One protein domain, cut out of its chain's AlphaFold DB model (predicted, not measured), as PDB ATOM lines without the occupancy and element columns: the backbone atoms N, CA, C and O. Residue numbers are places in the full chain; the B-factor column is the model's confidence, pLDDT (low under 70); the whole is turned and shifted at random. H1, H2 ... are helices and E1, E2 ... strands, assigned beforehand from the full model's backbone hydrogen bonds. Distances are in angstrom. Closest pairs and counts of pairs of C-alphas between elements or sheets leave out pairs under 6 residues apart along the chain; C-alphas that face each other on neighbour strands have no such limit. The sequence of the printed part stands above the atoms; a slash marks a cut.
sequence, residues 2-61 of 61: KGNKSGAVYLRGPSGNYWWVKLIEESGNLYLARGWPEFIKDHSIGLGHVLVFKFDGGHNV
ATOM      1  N   LYS A   2      77.156 -32.866 311.281       54.09
ATOM      2  CA  LYS A   2      77.623 -32.500 309.932       54.09
ATOM      3  C   LYS A   2      78.228 -31.097 310.040       54.09
ATOM      4  O   LYS A   2      77.526 -30.184 310.452       54.09
ATOM      5  N   GLY A   3      79.525 -30.947 309.774       59.72
ATOM      6  CA  GLY A   3      80.162 -29.630 309.752       59.72
ATOM      7  C   GLY A   3      79.576 -28.791 308.620       59.72
ATOM      8  O   GLY A   3      79.441 -29.295 307.504       59.72
ATOM      9  N   ASN A   4      79.214 -27.540 308.903       65.25
ATOM     10  CA  ASN A   4      78.736 -26.611 307.880       65.25
ATOM     11  C   ASN A   4      79.856 -26.395 306.858       65.25
ATOM     12  O   ASN A   4      80.934 -25.903 307.206       65.25
ATOM     13  N   LYS A   5      79.630 -26.787 305.602       81.06
ATOM     14  CA  LYS A   5      80.589 -26.527 304.527       81.06
ATOM     15  C   LYS A   5      80.450 -25.071 304.107       81.06
ATOM     16  O   LYS A   5      79.345 -24.545 304.003       81.06
ATOM     17  N   SER A   6      81.575 -24.409 303.867       88.44
ATOM     18  CA  SER A   6      81.569 -23.056 303.322       88.44
ATOM     19  C   SER A   6      82.626 -22.904 302.245       88.44
ATOM     20  O   SER A   6      83.697 -23.499 302.343       88.44
ATOM     21  N   GLY A   7      82.305 -22.112 301.230       92.31
ATOM     22  CA  GLY A   7      83.171 -21.795 300.108       92.31
ATOM     23  C   GLY A   7      83.020 -20.337 299.693       92.31
ATOM     24  O   GLY A   7      82.309 -19.554 300.329       92.31
ATOM     25  N   ALA A   8      83.701 -19.977 298.615       92.00
ATOM     26  CA  ALA A   8      83.633 -18.661 298.006       92.00
ATOM     27  C   ALA A   8      83.231 -18.798 296.540       92.00
ATOM     28  O   ALA A   8      83.703 -19.699 295.849       92.00
ATOM     29  N   VAL A   9      82.383 -17.885 296.078       93.19
ATOM     30  CA  VAL A   9      82.016 -17.738 294.669       93.19
ATOM     31  C   VAL A   9      82.155 -16.275 294.265       93.19
ATOM     32  O   VAL A   9      82.053 -15.381 295.106       93.19
ATOM     33  N   TYR A  10      82.380 -16.029 292.979       95.00
ATOM     34  CA  TYR A  10      82.346 -14.685 292.415       95.00
ATOM     35  C   TYR A  10      81.104 -14.542 291.544       95.00
ATOM     36  O   TYR A  10      80.929 -15.286 290.580       95.00
ATOM     37  N   LEU A  11      80.242 -13.586 291.878       95.81
ATOM     38  CA  LEU A  11      79.115 -13.208 291.034       95.81
ATOM     39  C   LEU A  11      79.596 -12.179 290.021       95.81
ATOM     40  O   LEU A  11      80.117 -11.138 290.413       95.81
ATOM     41  N   ARG A  12      79.414 -12.455 288.731       95.25
ATOM     42  CA  ARG A  12      79.661 -11.480 287.669       95.25
ATOM     43  C   ARG A  12      78.378 -10.700 287.398       95.25
ATOM     44  O   ARG A  12      77.360 -11.299 287.060       95.25
ATOM     45  N   GLY A  13      78.424  -9.383 287.551       93.69
ATOM     46  CA  GLY A  13      77.288  -8.511 287.246       93.69
ATOM     47  C   GLY A  13      77.229  -8.118 285.765       93.69
ATOM     48  O   GLY A  13      78.189  -8.346 285.022       93.69
ATOM     49  N   PRO A  14      76.139  -7.464 285.323       91.00
ATOM     50  CA  PRO A  14      75.975  -7.010 283.938       91.00
ATOM     51  C   PRO A  14      77.058  -6.028 283.469       91.00
ATOM     52  O   PRO A  14      77.361  -5.969 282.283       91.00
ATOM     53  N   SER A  15      77.682  -5.290 284.395       91.75
ATOM     54  CA  SER A  15      78.818  -4.403 284.107       91.75
ATOM     55  C   SER A  15      80.133  -5.145 283.841       91.75
ATOM     56  O   SER A  15      81.132  -4.523 283.494       91.75
ATOM     57  N   GLY A  16      80.165  -6.466 284.036       93.50
ATOM     58  CA  GLY A  16      81.374  -7.282 283.966       93.50
ATOM     59  C   GLY A  16      82.207  -7.294 285.250       93.50
ATOM     60  O   GLY A  16      83.146  -8.083 285.328       93.50
ATOM     61  N   ASN A  17      81.845  -6.487 286.252       95.88
ATOM     62  CA  ASN A  17      82.480  -6.501 287.568       95.88
ATOM     63  C   ASN A  17      82.157  -7.788 288.335       95.88
ATOM     64  O   ASN A  17      81.180  -8.483 288.034       95.88
ATOM     65  N   TYR A  18      82.974  -8.077 289.347       96.00
ATOM     66  CA  TYR A  18      82.840  -9.262 290.185       96.00
ATOM     67  C   TYR A  18      82.603  -8.894 291.645       96.00
ATOM     68  O   TYR A  18      83.280  -8.026 292.195       96.00
ATOM     69  N   TRP A  19      81.698  -9.629 292.283       97.00
ATOM     70  CA  TRP A  19      81.418  -9.554 293.711       97.00
ATOM     71  C   TRP A  19      81.778 -10.882 294.355       97.00
ATOM     72  O   TRP A  19      81.237 -11.927 293.990       97.00
ATOM     73  N   TRP A  20      82.701 -10.844 295.310       96.56
ATOM     74  CA  TRP A  20      83.001 -12.003 296.137       96.56
ATOM     75  C   TRP A  20      81.842 -12.256 297.097       96.56
ATOM     76  O   TRP A  20      81.415 -11.346 297.810       96.56
ATOM     77  N   VAL A  21      81.358 -13.494 297.142       96.94
ATOM     78  CA  VAL A  21      80.269 -13.901 298.026       96.94
ATOM     79  C   VAL A  21      80.620 -15.215 298.709       96.94
ATOM     80  O   VAL A  21      81.087 -16.171 298.084       96.94
ATOM     81  N   LYS A  22      80.373 -15.282 300.018       96.38
ATOM     82  CA  LYS A  22      80.497 -16.519 300.786       96.38
ATOM     83  C   LYS A  22      79.313 -17.428 300.478       96.38
ATOM     84  O   LYS A  22      78.168 -17.030 300.674       96.38
ATOM     85  N   LEU A  23      79.597 -18.662 300.083       94.81
ATOM     86  CA  LEU A  23      78.610 -19.727 299.952       94.81
ATOM     87  C   LEU A  23      78.633 -20.575 301.228       94.81
ATOM     88  O   LEU A  23      79.705 -21.010 301.655       94.81
ATOM     89  N   ILE A  24      77.480 -20.805 301.850       95.69
ATOM     90  CA  ILE A  24      77.347 -21.694 303.015       95.69
ATOM     91  C   ILE A  24      76.337 -22.801 302.718       95.69
ATOM     92  O   ILE A  24      75.299 -22.541 302.116       95.69
ATOM     93  N   GLU A  25      76.653 -24.028 303.131       94.50
ATOM     94  CA  GLU A  25      75.725 -25.157 303.137       94.50
ATOM     95  C   GLU A  25      75.221 -25.375 304.564       94.50
ATOM     96  O   GLU A  25      76.005 -25.670 305.472       94.50
ATOM     97  N   GLU A  26      73.912 -25.244 304.757       92.00
ATOM     98  CA  GLU A  26      73.250 -25.456 306.040       92.00
ATOM     99  C   GLU A  26      71.999 -26.308 305.837       92.00
ATOM    100  O   GLU A  26      71.112 -25.985 305.048       92.00
ATOM    101  N   SER A  27      71.941 -27.442 306.541       91.12
ATOM    102  CA  SER A  27      70.813 -28.384 306.478       91.12
ATOM    103  C   SER A  27      70.446 -28.844 305.054       91.12
ATOM    104  O   SER A  27      69.281 -29.090 304.761       91.12
ATOM    105  N   GLY A  28      71.442 -28.974 304.167       89.81
ATOM    106  CA  GLY A  28      71.257 -29.380 302.767       89.81
ATOM    107  C   GLY A  28      70.836 -28.254 301.817       89.81
ATOM    108  O   GLY A  28      70.675 -28.505 300.627       89.81
ATOM    109  N   ASN A  29      70.694 -27.023 302.317       92.00
ATOM    110  CA  ASN A  29      70.419 -25.836 301.514       92.00
ATOM    111  C   ASN A  29      71.689 -25.001 301.330       92.00
ATOM    112  O   ASN A  29      72.545 -24.951 302.215       92.00
ATOM    113  N   LEU A  30      71.793 -24.321 300.186       92.25
ATOM    114  CA  LEU A  30      72.890 -23.407 299.873       92.25
ATOM    115  C   LEU A  30      72.430 -21.957 300.009       92.25
ATOM    116  O   LEU A  30      71.390 -21.582 299.472       92.25
ATOM    117  N   TYR A  31      73.244 -21.135 300.667       94.50
ATOM    118  CA  TYR A  31      72.963 -19.717 300.864       94.50
ATOM    119  C   TYR A  31      74.134 -18.851 300.410       94.50
ATOM    120  O   TYR A  31      75.296 -19.122 300.729       94.50
ATOM    121  N   LEU A  32      73.805 -17.766 299.708       96.00
ATOM    122  CA  LEU A  32      74.701 -16.638 299.479       96.00
ATOM    123  C   LEU A  32      74.686 -15.761 300.736       96.00
ATOM    124  O   LEU A  32      73.673 -15.151 301.066       96.00
ATOM    125  N   ALA A  33      75.794 -15.759 301.470       95.75
ATOM    126  CA  ALA A  33      75.914 -15.127 302.779       95.75
ATOM    127  C   ALA A  33      76.663 -13.786 302.679       95.75
ATOM    128  O   ALA A  33      76.198 -12.844 302.045       95.75
ATOM    129  N   ARG A  34      77.833 -13.665 303.316       96.62
ATOM    130  CA  ARG A  34      78.640 -12.433 303.292       96.62
ATOM    131  C   ARG A  34      78.953 -12.010 301.851       96.62
ATOM    132  O   ARG A  34      79.377 -12.861 301.076       96.62
ATOM    133  N   GLY A  35      78.796 -10.726 301.523       96.94
ATOM    134  CA  GLY A  35      78.971 -10.189 300.166       96.94
ATOM    135  C   GLY A  35      77.669 -10.111 299.360       96.94
ATOM    136  O   GLY A  35      77.585  -9.362 298.387       96.94
ATOM    137  N   TRP A  36      76.633 -10.863 299.753       97.06
ATOM    138  CA  TRP A  36      75.331 -10.816 299.090       97.06
ATOM    139  C   TRP A  36      74.590  -9.481 299.285       97.06
ATOM    140  O   TRP A  36      74.120  -8.935 298.286       97.06
ATOM    141  N   PRO A  37      74.498  -8.901 300.502       97.00
ATOM    142  CA  PRO A  37      73.839  -7.606 300.684       97.00
ATOM    143  C   PRO A  37      74.473  -6.478 299.860       97.00
ATOM    144  O   PRO A  37      73.763  -5.612 299.353       97.00
ATOM    145  N   GLU A  38      75.794  -6.501 299.693       97.12
ATOM    146  CA  GLU A  38      76.540  -5.554 298.867       97.12
ATOM    147  C   GLU A  38      76.169  -5.701 297.386       97.12
ATOM    148  O   GLU A  38      75.824  -4.712 296.746       97.12
ATOM    149  N   PHE A  39      76.123  -6.934 296.867       96.94
ATOM    150  CA  PHE A  39      75.665  -7.202 295.500       96.94
ATOM    151  C   PHE A  39      74.236  -6.686 295.255       96.94
ATOM    152  O   PHE A  39      73.975  -6.053 294.230       96.94
ATOM    153  N   ILE A  40      73.320  -6.922 296.201       96.94
ATOM    154  CA  ILE A  40      71.930  -6.443 296.139       96.94
ATOM    155  C   ILE A  40      71.867  -4.914 296.108       96.94
ATOM    156  O   ILE A  40      71.156  -4.344 295.276       96.94
ATOM    157  N   LYS A  41      72.626  -4.254 296.990       96.94
ATOM    158  CA  LYS A  41      72.672  -2.794 297.092       96.94
ATOM    159  C   LYS A  41      73.226  -2.155 295.820       96.94
ATOM    160  O   LYS A  41      72.603  -1.236 295.294       96.94
ATOM    161  N   ASP A  42      74.349  -2.653 295.309       96.81
ATOM    162  CA  ASP A  42      75.026  -2.080 294.140       96.81
ATOM    163  C   ASP A  42      74.177  -2.176 292.863       96.81
ATOM    164  O   ASP A  42      74.276  -1.322 291.984       96.81
ATOM    165  N   HIS A  43      73.296  -3.176 292.780       95.88
ATOM    166  CA  HIS A  43      72.365  -3.352 291.663       95.88
ATOM    167  C   HIS A  43      70.957  -2.804 291.944       95.88
ATOM    168  O   HIS A  43      70.060  -2.998 291.126       95.88
ATOM    169  N   SER A  44      70.741  -2.127 293.082       96.38
ATOM    170  CA  SER A  44      69.429  -1.594 293.492       96.38
ATOM    171  C   SER A  44      68.305  -2.639 293.415       96.38
ATOM    172  O   SER A  44      67.187  -2.358 292.977       96.38
ATOM    173  N   ILE A  45      68.611  -3.880 293.804       96.06
ATOM    174  CA  ILE A  45      67.657  -4.989 293.749       96.06
ATOM    175  C   ILE A  45      66.698  -4.895 294.940       96.06
ATOM    176  O   ILE A  45      67.124  -4.786 296.088       96.06
ATOM    177  N   GLY A  46      65.395  -4.971 294.661       96.50
ATOM    178  CA  GLY A  46      64.333  -4.916 295.661       96.50
ATOM    179  C   GLY A  46      63.370  -6.100 295.580       96.50
ATOM    180  O   GLY A  46      63.535  -7.027 294.784       96.50
ATOM    181  N   LEU A  47      62.338  -6.057 296.423       96.31
ATOM    182  CA  LEU A  47      61.257  -7.040 296.416       96.31
ATOM    183  C   LEU A  47      60.554  -7.064 295.048       96.31
ATOM    184  O   LEU A  47      60.260  -6.017 294.480       96.31
ATOM    185  N   GLY A  48      60.264  -8.262 294.539       96.62
ATOM    186  CA  GLY A  48      59.608  -8.460 293.241       96.62
ATOM    187  C   GLY A  48      60.568  -8.576 292.055       96.62
ATOM    188  O   GLY A  48      60.150  -9.010 290.985       96.62
ATOM    189  N   HIS A  49      61.854  -8.263 292.231       96.25
ATOM    190  CA  HIS A  49      62.866  -8.563 291.222       96.25
ATOM    191  C   HIS A  49      63.207 -10.058 291.204       96.25
ATOM    192  O   HIS A  49      63.266 -10.716 292.243       96.25
ATOM    193  N   VAL A  50      63.484 -10.578 290.008       95.44
ATOM    194  CA  VAL A  50      63.936 -11.956 289.785       95.44
ATOM    195  C   VAL A  50      65.375 -11.921 289.286       95.44
ATOM    196  O   VAL A  50      65.709 -11.150 288.388       95.44
ATOM    197  N   LEU A  51      66.225 -12.767 289.866       95.19
ATOM    198  CA  LEU A  51      67.630 -12.903 289.490       95.19
ATOM    199  C   LEU A  51      67.854 -14.268 288.853       95.19
ATOM    200  O   LEU A  51      67.446 -15.290 289.403       95.19
ATOM    201  N   VAL A  52      68.528 -14.279 287.706       94.56
ATOM    202  CA  VAL A  52      68.918 -15.503 287.007       94.56
ATOM    203  C   VAL A  52      70.434 -15.585 287.021       94.56
ATOM    204  O   VAL A  52      71.116 -14.693 286.521       94.56
ATOM    205  N   PHE A  53      70.961 -16.662 287.598       93.06
ATOM    206  CA  PHE A  53      72.392 -16.934 287.636       93.06
ATOM    207  C   PHE A  53      72.727 -18.062 286.668       93.06
ATOM    208  O   PHE A  53      72.061 -19.097 286.652       93.06
ATOM    209  N   LYS A  54      73.794 -17.874 285.892       92.69
ATOM    210  CA  LYS A  54      74.423 -18.942 285.121       92.69
ATOM    211  C   LYS A  54      75.679 -19.390 285.858       92.69
ATOM    212  O   LYS A  54      76.513 -18.564 286.217       92.69
ATOM    213  N   PHE A  55      75.808 -20.693 286.072       89.69
ATOM    214  CA  PHE A  55      77.053 -21.281 286.542       89.69
ATOM    215  C   PHE A  55      77.887 -21.687 285.330       89.69
ATOM    216  O   PHE A  55      77.493 -22.576 284.577       89.69
ATOM    217  N   ASP A  56      79.026 -21.029 285.135       83.38
ATOM    218  CA  ASP A  56      79.907 -21.289 283.992       83.38
ATOM    219  C   ASP A  56      80.820 -22.518 284.186       83.38
ATOM    220  O   ASP A  56      81.597 -22.852 283.296       83.38
ATOM    221  N   GLY A  57      80.698 -23.239 285.308       79.94
ATOM    222  CA  GLY A  57      81.610 -24.326 285.666       79.94
ATOM    223  C   GLY A  57      82.884 -23.806 286.333       79.94
ATOM    224  O   GLY A  57      83.300 -22.668 286.126       79.94
ATOM    225  N   GLY A  58      83.510 -24.629 287.177       64.88
ATOM    226  CA  GLY A  58      84.845 -24.312 287.681       64.88
ATOM    227  C   GLY A  58      85.839 -24.348 286.523       64.88
ATOM    228  O   GLY A  58      85.894 -25.346 285.805       64.88
ATOM    229  N   HIS A  59      86.630 -23.287 286.342       51.78
ATOM    230  CA  HIS A  59      87.880 -23.396 285.593       51.78
ATOM    231  C   HIS A  59      88.759 -24.410 286.337       51.78
ATOM    232  O   HIS A  59      89.437 -24.064 287.300       51.78
ATOM    233  N   ASN A  60      88.702 -25.673 285.917       41.62
ATOM    234  CA  ASN A  60      89.762 -26.628 286.190       41.62
ATOM    235  C   ASN A  60      90.951 -26.186 285.330       41.62
ATOM    236  O   ASN A  60      91.021 -26.523 284.148       41.62
ATOM    237  N   VAL A  61      91.816 -25.357 285.905       42.81
ATOM    238  CA  VAL A  61      93.228 -25.294 285.516       42.81
ATOM    239  C   VAL A  61      94.022 -26.169 286.466       42.81
ATOM    240  O   VAL A  61      93.701 -26.150 287.676       42.81
TER     241      VAL A  61
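AT A GLANCE: This is residues 2 to 61 of the 61 residues of the protein "TF-B3 domain-containing protein" of Punica granatum (UniProt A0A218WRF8). A three-stranded antiparallel sheet, E1 - E2 - E3, has one short helix, H1, over E2, and a long tail, residues 43 to 61, follows; residues 46 to 52 and 56 to 61 stick out. The 60 printed residues hold three named strands, then one named helix: mixed, with under half in named elements. The whole is flat, 36 by 32 by 17 A, and only just loose, close to compact, with a radius of gyration of the C-alphas of 12.9 A.

HOW THE PARTS SIT: E1, residues 6 to 12, E2, 18 to 26, and E3, 29 to 32, form a meander, each strand the antiparallel neighbour of the one before. In hairpin E1 and E2, N 9 and O 21 are 2.9 A apart; in hairpin E2 and E3, N 24 and O 31, 3.0 A. H1, residues 36 to 42, is on the sheet at a height of 9.5 A, along E2 at 11 degrees on the local plane; their closest C-alphas, Val 21 and Trp 36, are 5.9 A apart. In H1 every O i to N i+4 pair is within hydrogen-bond range.

IN THESE COORDINATES: E1, 19.6 A long, begins at C-alpha 6 (81.569, -23.056, 303.322). E2 measures 24.6 A, E3 10.3 A and H1 10.0 A, ending at C-alpha 42 (75.026, -2.080, 294.140).

THE WHOLE: The farthest C-alphas, Leu 47 and Val 61, are 38.4 A apart. The printed part has no cut; its three links are tight. pLDDT is under 70 at residues 2 to 4 and 58 to 61.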